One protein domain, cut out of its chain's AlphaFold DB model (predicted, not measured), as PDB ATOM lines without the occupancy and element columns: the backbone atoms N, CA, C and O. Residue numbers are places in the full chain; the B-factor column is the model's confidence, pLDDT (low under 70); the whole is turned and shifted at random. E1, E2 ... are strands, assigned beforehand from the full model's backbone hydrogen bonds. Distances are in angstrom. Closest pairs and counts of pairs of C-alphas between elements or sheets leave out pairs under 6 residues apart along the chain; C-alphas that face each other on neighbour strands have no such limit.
ATOM      1  N   MET A   1     133.227 161.479 141.714       88.44
ATOM      2  CA  MET A   1     133.809 162.732 141.196       88.44
ATOM      3  C   MET A   1     135.260 162.745 141.640       88.44
ATOM      4  O   MET A   1     135.512 162.424 142.793       88.44
ATOM      5  N   MET A   2     136.187 162.984 140.720       91.56
ATOM      6  CA  MET A   2     137.633 163.072 140.939       91.56
ATOM      7  C   MET A   2     138.108 164.384 140.314       91.56
ATOM      8  O   MET A   2     137.640 164.744 139.231       91.56
ATOM      9  N   GLN A   3     138.973 165.117 141.003       91.44
ATOM     10  CA  GLN A   3     139.443 166.436 140.586       91.44
ATOM     11  C   GLN A   3     140.892 166.603 141.024       91.44
ATOM     12  O   GLN A   3     141.165 166.373 142.197       91.44
ATOM     13  N   GLU A   4     141.788 166.963 140.102       91.56
ATOM     14  CA  GLU A   4     143.208 167.243 140.393       91.56
ATOM     15  C   GLU A   4     143.903 166.145 141.226       91.56
ATOM     16  O   GLU A   4     144.820 166.404 141.999       91.56
ATOM     17  N   MET A   5     143.458 164.892 141.084       91.94
ATOM     18  CA  MET A   5     144.014 163.761 141.825       91.94
ATOM     19  C   MET A   5     145.233 163.189 141.105       91.94
ATOM     20  O   MET A   5     145.189 162.988 139.890       91.94
ATOM     21  N   ASP A   6     146.264 162.836 141.873       95.06
ATOM     22  CA  ASP A   6     147.414 162.057 141.410       95.06
ATOM     23  C   ASP A   6     147.186 160.567 141.739       95.06
ATOM     24  O   ASP A   6     147.242 160.131 142.890       95.06
ATOM     25  N   ILE A   7     146.870 159.769 140.715       96.19
ATOM     26  CA  ILE A   7     146.615 158.331 140.835       96.19
ATOM     27  C   ILE A   7     147.930 157.584 140.611       96.19
ATOM     28  O   ILE A   7     148.278 157.234 139.484       96.19
ATOM     29  N   GLU A   8     148.651 157.320 141.700       95.38
ATOM     30  CA  GLU A   8     149.971 156.669 141.668       95.38
ATOM     31  C   GLU A   8     149.916 155.153 141.425       95.38
ATOM     32  O   GLU A   8     150.835 154.566 140.856       95.38
ATOM     33  N   SER A   9     148.849 154.477 141.859       92.00
ATOM     34  CA  SER A   9     148.722 153.020 141.734       92.00
ATOM     35  C   SER A   9     147.264 152.548 141.764       92.00
ATOM     36  O   SER A   9     146.360 153.309 142.104       92.00
ATOM     37  N   GLY A  10     147.038 151.278 141.409       86.75
ATOM     38  CA  GLY A  10     145.702 150.673 141.338       86.75
ATOM     39  C   GLY A  10     144.946 151.027 140.055       86.75
ATOM     40  O   GLY A  10     145.328 151.939 139.334       86.75
ATOM     41  N   LYS A  11     143.885 150.279 139.732       83.12
ATOM     42  CA  LYS A  11     143.011 150.571 138.582       83.12
ATOM     43  C   LYS A  11     141.821 151.407 139.042       83.12
ATOM     44  O   LYS A  11     141.195 151.060 140.042       83.12
ATOM     45  N   VAL A  12     141.468 152.457 138.300       92.75
ATOM     46  CA  VAL A  12     140.220 153.194 138.540       92.75
ATOM     47  C   VAL A  12     139.094 152.473 137.809       92.75
ATOM     48  O   VAL A  12     139.009 152.514 136.585       92.75
ATOM     49  N   SER A  13     138.236 151.770 138.547       90.69
ATOM     50  CA  SER A  13     137.163 150.957 137.965       90.69
ATOM     51  C   SER A  13     135.783 151.457 138.384       90.69
ATOM     52  O   SER A  13     135.491 151.557 139.573       90.69
ATOM     53  N   LEU A  14     134.920 151.724 137.405       88.19
ATOM     54  CA  LEU A  14     133.508 152.044 137.611       88.19
ATOM     55  C   LEU A  14     132.654 150.912 137.034       88.19
ATOM     56  O   LEU A  14     132.716 150.659 135.839       88.19
ATOM     57  N   SER A  15     131.842 150.238 137.851       83.00
ATOM     58  CA  SER A  15     130.971 149.149 137.369       83.00
ATOM     59  C   SER A  15     129.714 149.661 136.647       83.00
ATOM     60  O   SER A  15     129.278 149.069 135.658       83.00
ATOM     61  N   ALA A  16     129.121 150.741 137.163       77.88
ATOM     62  CA  ALA A  16     127.944 151.433 136.637       77.88
ATOM     63  C   ALA A  16     127.820 152.828 137.283       77.88
ATOM     64  O   ALA A  16     128.456 153.089 138.305       77.88
ATOM     65  N   GLY A  17     126.964 153.695 136.740       76.00
ATOM     66  CA  GLY A  17     126.701 155.042 137.255       76.00
ATOM     67  C   GLY A  17     127.466 156.118 136.490       76.00
ATOM     68  O   GLY A  17     127.812 155.918 135.332       76.00
ATOM     69  N   TYR A  18     127.721 157.263 137.122       83.69
ATOM     70  CA  TYR A  18     128.458 158.364 136.501       83.69
ATOM     71  C   TYR A  18     129.801 158.617 137.192       83.69
ATOM     72  O   TYR A  18     129.864 158.713 138.421       83.69
ATOM     73  N   ALA A  19     130.862 158.793 136.404       86.56
ATOM     74  CA  ALA A  19     132.152 159.292 136.871       86.56
ATOM     75  C   ALA A  19     132.524 160.603 136.172       86.56
ATOM     76  O   ALA A  19     132.453 160.725 134.958       86.56
ATOM     77  N   SER A  20     133.010 161.571 136.936       89.56
ATOM     78  CA  SER A  20     133.655 162.766 136.395       89.56
ATOM     79  C   SER A  20     135.050 162.862 136.981       89.56
ATOM     80  O   SER A  20     135.218 162.632 138.182       89.56
ATOM     81  N   MET A  21     136.032 163.075 136.111       93.19
ATOM     82  CA  MET A  21     137.467 163.064 136.371       93.19
ATOM     83  C   MET A  21     138.061 164.278 135.654       93.19
ATOM     84  O   MET A  21     138.200 164.267 134.431       93.19
ATOM     85  N   LEU A  22     138.334 165.349 136.400       93.38
ATOM     86  CA  LEU A  22     138.849 166.612 135.864       93.38
ATOM     87  C   LEU A  22     140.307 166.803 136.271       93.38
ATOM     88  O   LEU A  22     140.636 166.650 137.447       93.38
ATOM     89  N   ASN A  23     141.167 167.134 135.305       94.69
ATOM     90  CA  ASN A  23     142.584 167.455 135.504       94.69
ATOM     91  C   ASN A  23     143.353 166.425 136.364       94.69
ATOM     92  O   ASN A  23     144.273 166.777 137.095       94.69
ATOM     93  N   CYS A  24     142.970 165.146 136.316       94.88
ATOM     94  CA  CYS A  24     143.623 164.093 137.098       94.88
ATOM     95  C   CYS A  24     144.908 163.612 136.402       94.88
ATOM     96  O   CYS A  24     144.979 163.590 135.171       94.88
ATOM     97  N   LYS A  25     145.909 163.174 137.172       96.25
ATOM     98  CA  LYS A  25     147.121 162.531 136.641       96.25
ATOM     99  C   LYS A  25     147.067 161.027 136.883       96.25
ATOM    100  O   LYS A  25     147.101 160.559 138.016       96.25
ATOM    101  N   PHE A  26     146.997 160.256 135.808       96.19
ATOM    102  CA  PHE A  26     147.015 158.798 135.840       96.19
ATOM    103  C   PHE A  26     148.455 158.293 135.686       96.19
ATOM    104  O   PHE A  26     148.955 158.095 134.575       96.19
ATOM    105  N   ASN A  27     149.122 158.109 136.829       95.69
ATOM    106  CA  ASN A  27     150.487 157.578 136.938       95.69
ATOM    107  C   ASN A  27     150.513 156.049 137.126       95.69
ATOM    108  O   ASN A  27     151.578 155.429 137.087       95.69
ATOM    109  N   ASN A  28     149.339 155.447 137.308       92.44
ATOM    110  CA  ASN A  28     149.110 154.024 137.479       92.44
ATOM    111  C   ASN A  28     149.329 153.205 136.190       92.44
ATOM    112  O   ASN A  28     149.307 153.710 135.065       92.44
ATOM    113  N   ALA A  29     149.525 151.896 136.366       91.62
ATOM    114  CA  ALA A  29     149.726 150.957 135.264       91.62
ATOM    115  C   ALA A  29     148.455 150.761 134.416       91.62
ATOM    116  O   ALA A  29     147.335 150.826 134.924       91.62
ATOM    117  N   ALA A  30     148.638 150.459 133.128       84.81
ATOM    118  CA  ALA A  30     147.543 150.156 132.211       84.81
ATOM    119  C   ALA A  30     146.814 148.833 132.565       84.81
ATOM    120  O   ALA A  30     147.452 147.879 133.024       84.81
ATOM    121  N   PRO A  31     145.497 148.726 132.294       87.31
ATOM    122  CA  PRO A  31     144.576 149.820 131.973       87.31
ATOM    123  C   PRO A  31     144.403 150.772 133.164       87.31
ATOM    124  O   PRO A  31     144.180 150.320 134.288       87.31
ATOM    125  N   GLN A  32     144.484 152.084 132.924       93.06
ATOM    126  CA  GLN A  32     144.364 153.071 134.001       93.06
ATOM    127  C   GLN A  32     142.917 153.229 134.471       93.06
ATOM    128  O   GLN A  32     142.673 153.400 135.668       93.06
ATOM    129  N   ILE A  33     141.968 153.155 133.530       92.38
ATOM    130  CA  ILE A  33     140.533 153.314 133.778       92.38
ATOM    131  C   ILE A  33     139.775 152.140 133.150       92.38
ATOM    132  O   ILE A  33     139.989 151.825 131.981       92.38
ATOM    133  N   THR A  34     138.843 151.548 133.895       88.19
ATOM    134  CA  THR A  34     137.897 150.542 133.391       88.19
ATOM    135  C   THR A  34     136.467 150.996 133.676       88.19
ATOM    136  O   THR A  34     136.106 151.254 134.824       88.19
ATOM    137  N   LEU A  35     135.636 151.080 132.639       82.69
ATOM    138  CA  LEU A  35     134.227 151.458 132.720       82.69
ATOM    139  C   LEU A  35     133.356 150.244 132.383       82.69
ATOM    140  O   LEU A  35     133.553 149.588 131.361       82.69
ATOM    141  N   GLY A  36     132.404 149.926 133.253       69.00
ATOM    142  CA  GLY A  36     131.448 148.836 133.096       69.00
ATOM    143  C   GLY A  36     130.246 149.234 132.242       69.00
ATOM    144  O   GLY A  36     130.076 150.401 131.887       69.00
ATOM    145  N   LYS A  37     129.386 148.257 131.941       70.69
ATOM    146  CA  LYS A  37     128.319 148.359 130.930       70.69
ATOM    147  C   LYS A  37     127.419 149.592 131.050       70.69
ATOM    148  O   LYS A  37     127.028 150.143 130.031       70.69
ATOM    149  N   TYR A  38     127.086 150.026 132.261       74.50
ATOM    150  CA  TYR A  38     126.157 151.138 132.494       74.50
ATOM    151  C   TYR A  38     126.864 152.354 133.103       74.50
ATOM    152  O   TYR A  38     126.358 152.953 134.049       74.50
ATOM    153  N   SER A  39     128.062 152.676 132.605       73.88
ATOM    154  CA  SER A  39     128.912 153.749 133.136       73.88
ATOM    155  C   SER A  39     128.941 154.969 132.213       73.88
ATOM    156  O   SER A  39     129.520 154.910 131.134       73.88
ATOM    157  N   ASN A  40     128.367 156.094 132.617       75.25
ATOM    158  CA  ASN A  40     128.615 157.377 131.960       75.25
ATOM    159  C   ASN A  40     129.898 157.993 132.547       75.25
ATOM    160  O   ASN A  40     130.149 157.868 133.748       75.25
ATOM    161  N   ALA A  41     130.742 158.616 131.723       82.38
ATOM    162  CA  ALA A  41     131.936 159.272 132.240       82.38
ATOM    163  C   ALA A  41     132.328 160.564 131.517       82.38
ATOM    164  O   ALA A  41     132.133 160.721 130.314       82.38
ATOM    165  N   SER A  42     132.926 161.491 132.261       86.31
ATOM    166  CA  SER A  42     133.615 162.681 131.751       86.31
ATOM    167  C   SER A  42     135.058 162.661 132.248       86.31
ATOM    168  O   SER A  42     135.295 162.814 133.439       86.31
ATOM    169  N   ILE A  43     136.009 162.433 131.348       89.25
ATOM    170  CA  ILE A  43     137.447 162.370 131.625       89.25
ATOM    171  C   ILE A  43     138.082 163.549 130.892       89.25
ATOM    172  O   ILE A  43     138.335 163.473 129.693       89.25
ATOM    173  N   LEU A  44     138.243 164.671 131.586       88.50
ATOM    174  CA  LEU A  44     138.563 165.965 130.982       88.50
ATOM    175  C   LEU A  44     139.878 166.508 131.547       88.50
ATOM    176  O   LEU A  44     140.111 166.418 132.752       88.50
ATOM    177  N   GLY A  45     140.747 167.036 130.688       89.94
ATOM    178  CA  GLY A  45     142.046 167.614 131.047       89.94
ATOM    179  C   GLY A  45     143.013 166.658 131.745       89.94
ATOM    180  O   GLY A  45     144.006 167.095 132.321       89.94
ATOM    181  N   SER A  46     142.710 165.358 131.759       93.75
ATOM    182  CA  SER A  46     143.472 164.373 132.524       93.75
ATOM    183  C   SER A  46     144.688 163.885 131.740       93.75
ATOM    184  O   SER A  46     144.616 163.643 130.537       93.75
ATOM    185  N   THR A  47     145.808 163.702 132.432       95.00
ATOM    186  CA  THR A  47     147.084 163.280 131.838       95.00
ATOM    187  C   THR A  47     147.402 161.833 132.198       95.00
ATOM    188  O   THR A  47     146.936 161.321 133.212       95.00
ATOM    189  N   PHE A  48     148.181 161.156 131.354       93.88
ATOM    190  CA  PHE A  48     148.554 159.752 131.531       93.88
ATOM    191  C   PHE A  48     150.068 159.630 131.389       93.88
ATOM    192  O   PHE A  48     150.626 160.078 130.387       93.88
ATOM    193  N   LYS A  49     150.728 159.055 132.400       93.56
ATOM    194  CA  LYS A  49     152.186 158.858 132.402       93.56
ATOM    195  C   LYS A  49     152.624 157.837 131.354       93.56
ATOM    196  O   LYS A  49     153.600 158.051 130.644       93.56
ATOM    197  N   GLU A  50     151.891 156.733 131.283       88.06
ATOM    198  CA  GLU A  50     152.041 155.695 130.265       88.06
ATOM    199  C   GLU A  50     151.046 155.934 129.117       88.06
ATOM    200  O   GLU A  50     150.197 156.825 129.185       88.06
ATOM    201  N   THR A  51     151.083 155.097 128.077       88.69
ATOM    202  CA  THR A  51     150.063 155.113 127.017       88.69
ATOM    203  C   THR A  51     148.655 155.050 127.617       88.69
ATOM    204  O   THR A  51     148.304 154.092 128.319       88.69
ATOM    205  N   LYS A  52     147.836 156.067 127.315       89.56
ATOM    206  CA  LYS A  52     146.451 156.177 127.784       89.56
ATOM    207  C   LYS A  52     145.653 154.937 127.396       89.56
ATOM    208  O   LYS A  52     145.367 154.722 126.221       89.56
ATOM    209  N   THR A  53     145.246 154.167 128.400       88.56
ATOM    210  CA  THR A  53     144.464 152.947 128.217       88.56
ATOM    211  C   THR A  53     143.192 153.026 129.058       88.56
ATOM    212  O   THR A  53     143.232 152.960 130.288       88.56
ATOM    213  N   ILE A  54     142.055 153.167 128.373       86.94
ATOM    214  CA  ILE A  54     140.713 153.198 128.967       86.94
ATOM    215  C   ILE A  54     139.932 151.992 128.437       86.94
ATOM    216  O   ILE A  54     139.586 151.936 127.258       86.94
ATOM    217  N   GLU A  55     139.630 151.034 129.308       84.81
ATOM    218  CA  GLU A  55     138.751 149.905 129.003       84.81
ATOM    219  C   GLU A  55     137.290 150.349 129.109       84.81
ATOM    220  O   GLU A  55     136.674 150.275 130.172       84.81
ATOM    221  N   ASN A  56     136.726 150.844 128.008       79.62
ATOM    222  CA  ASN A  56     135.342 151.301 127.975       79.62
ATOM    223  C   ASN A  56     134.377 150.186 127.535       79.62
ATOM    224  O   ASN A  56     134.202 149.956 126.342       79.62
ATOM    225  N   ASN A  57     133.706 149.538 128.492       77.31
ATOM    226  CA  ASN A  57     132.639 148.566 128.214       77.31
ATOM    227  C   ASN A  57     131.238 149.199 128.215       77.31
ATOM    228  O   ASN A  57     130.244 148.471 128.197       77.31
ATOM    229  N   SER A  58     131.137 150.527 128.319       66.75
ATOM    230  CA  SER A  58     129.866 151.208 128.533       66.75
ATOM    231  C   SER A  58     129.009 151.301 127.274       66.75
ATOM    232  O   SER A  58     129.508 151.554 126.181       66.75
ATOM    233  N   VAL A  59     127.693 151.164 127.455       61.06
ATOM    234  CA  VAL A  59     126.678 151.494 126.443       61.06
ATOM    235  C   VAL A  59     126.169 152.937 126.563       61.06
ATOM    236  O   VAL A  59     125.285 153.335 125.810       61.06
ATOM    237  N   LEU A  60     126.676 153.699 127.536       63.50
ATOM    238  CA  LEU A  60     126.346 155.106 127.771       63.50
ATOM    239  C   LEU A  60     127.446 156.024 127.222       63.50
ATOM    240  O   LEU A  60     128.504 155.579 126.780       63.50
ATOM    241  N   THR A  61     127.197 157.333 127.258       68.56
ATOM    242  CA  THR A  61     128.170 158.317 126.772       68.56
ATOM    243  C   THR A  61     129.414 158.330 127.661       68.56
ATOM    244  O   THR A  61     129.317 158.384 128.880       68.56
ATOM    245  N   VAL A  62     130.593 158.330 127.042       73.31
ATOM    246  CA  VAL A  62     131.873 158.587 127.709       73.31
ATOM    247  C   VAL A  62     132.574 159.696 126.940       73.31
ATOM    248  O   VAL A  62     132.820 159.565 125.743       73.31
ATOM    249  N   THR A  63     132.859 160.802 127.615       75.31
ATOM    250  CA  THR A  63     133.550 161.959 127.044       75.31
ATOM    251  C   THR A  63     134.990 161.949 127.520       75.31
ATOM    252  O   THR A  63     135.227 161.887 128.725       75.31
ATOM    253  N   VAL A  64     135.934 162.017 126.583       80.56
ATOM    254  CA  VAL A  64     137.365 162.135 126.873       80.56
ATOM    255  C   VAL A  64     137.910 163.347 126.131       80.56
ATOM    256  O   VAL A  64     137.721 163.455 124.922       80.56
TER     257      VAL A  64
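Overview. This is residues 1 to 64 of the 785 residues of the protein "F5/8 type C domain-containing protein" of Firmicutes bacterium AM55-24TS (UniProt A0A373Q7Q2). The chain is wound in stacked turns, a short solenoid in which E1 and E2 bend sharply round one end of their turns and lie side by side, and E3 and E4 continue the stack beside E2. Short parallel pairings of residues 2 to 3 with 21 to 22, 6 to 7 with 25 to 26, and 25 to 26 with 47 to 48 tie the turns together outside the named strands. The printed part has 64 residues, with no named helix and four named strands, E1 to E4 in chain order, in a branched, twisted parallel sheet. The class is all strand, with under half of the residues in named elements. The whole is compact, with a radius of gyration of the C-alphas of 10.6 A and spans of 27 by 19 by 15 A.

Arrangement. E1, residues 12 to 22, is parallel to E2, residues 33 to 44, at 3 degrees; N 14 and O 34 are 2.9 A apart, within hydrogen-bond range. E3, residues 54 to 56, is parallel to E2, with N 35 and O 55 at 2.8 A. E4, residues 62 to 64, is parallel to E2, with N 63 and O 41 at 2.8 A. E1 lies on one side of E2, E3 and E4 on the other side. E1 and E3 are apart; E3 and E4 are only just apart, at 8.1 A.

Along the chain. E1 begins at C-alpha 12 (140.220, 153.194, 138.540), bends by 142 degrees at residue 15 and measures 13.8 A. E2 bends by 144 degrees at residue 37 and measures 13.1 A. E3 measures 5.8 A, and E4, 6.6 A, ends at C-alpha 64 (137.365, 162.135, 126.873).

Size, cuts and confidence. The C-alphas farthest apart, those of Glu 8 and Val 59, are 28.3 A apart. The printed part has no cut and no long link. Residue 36 and residues 58 to 61 have pLDDT under 70.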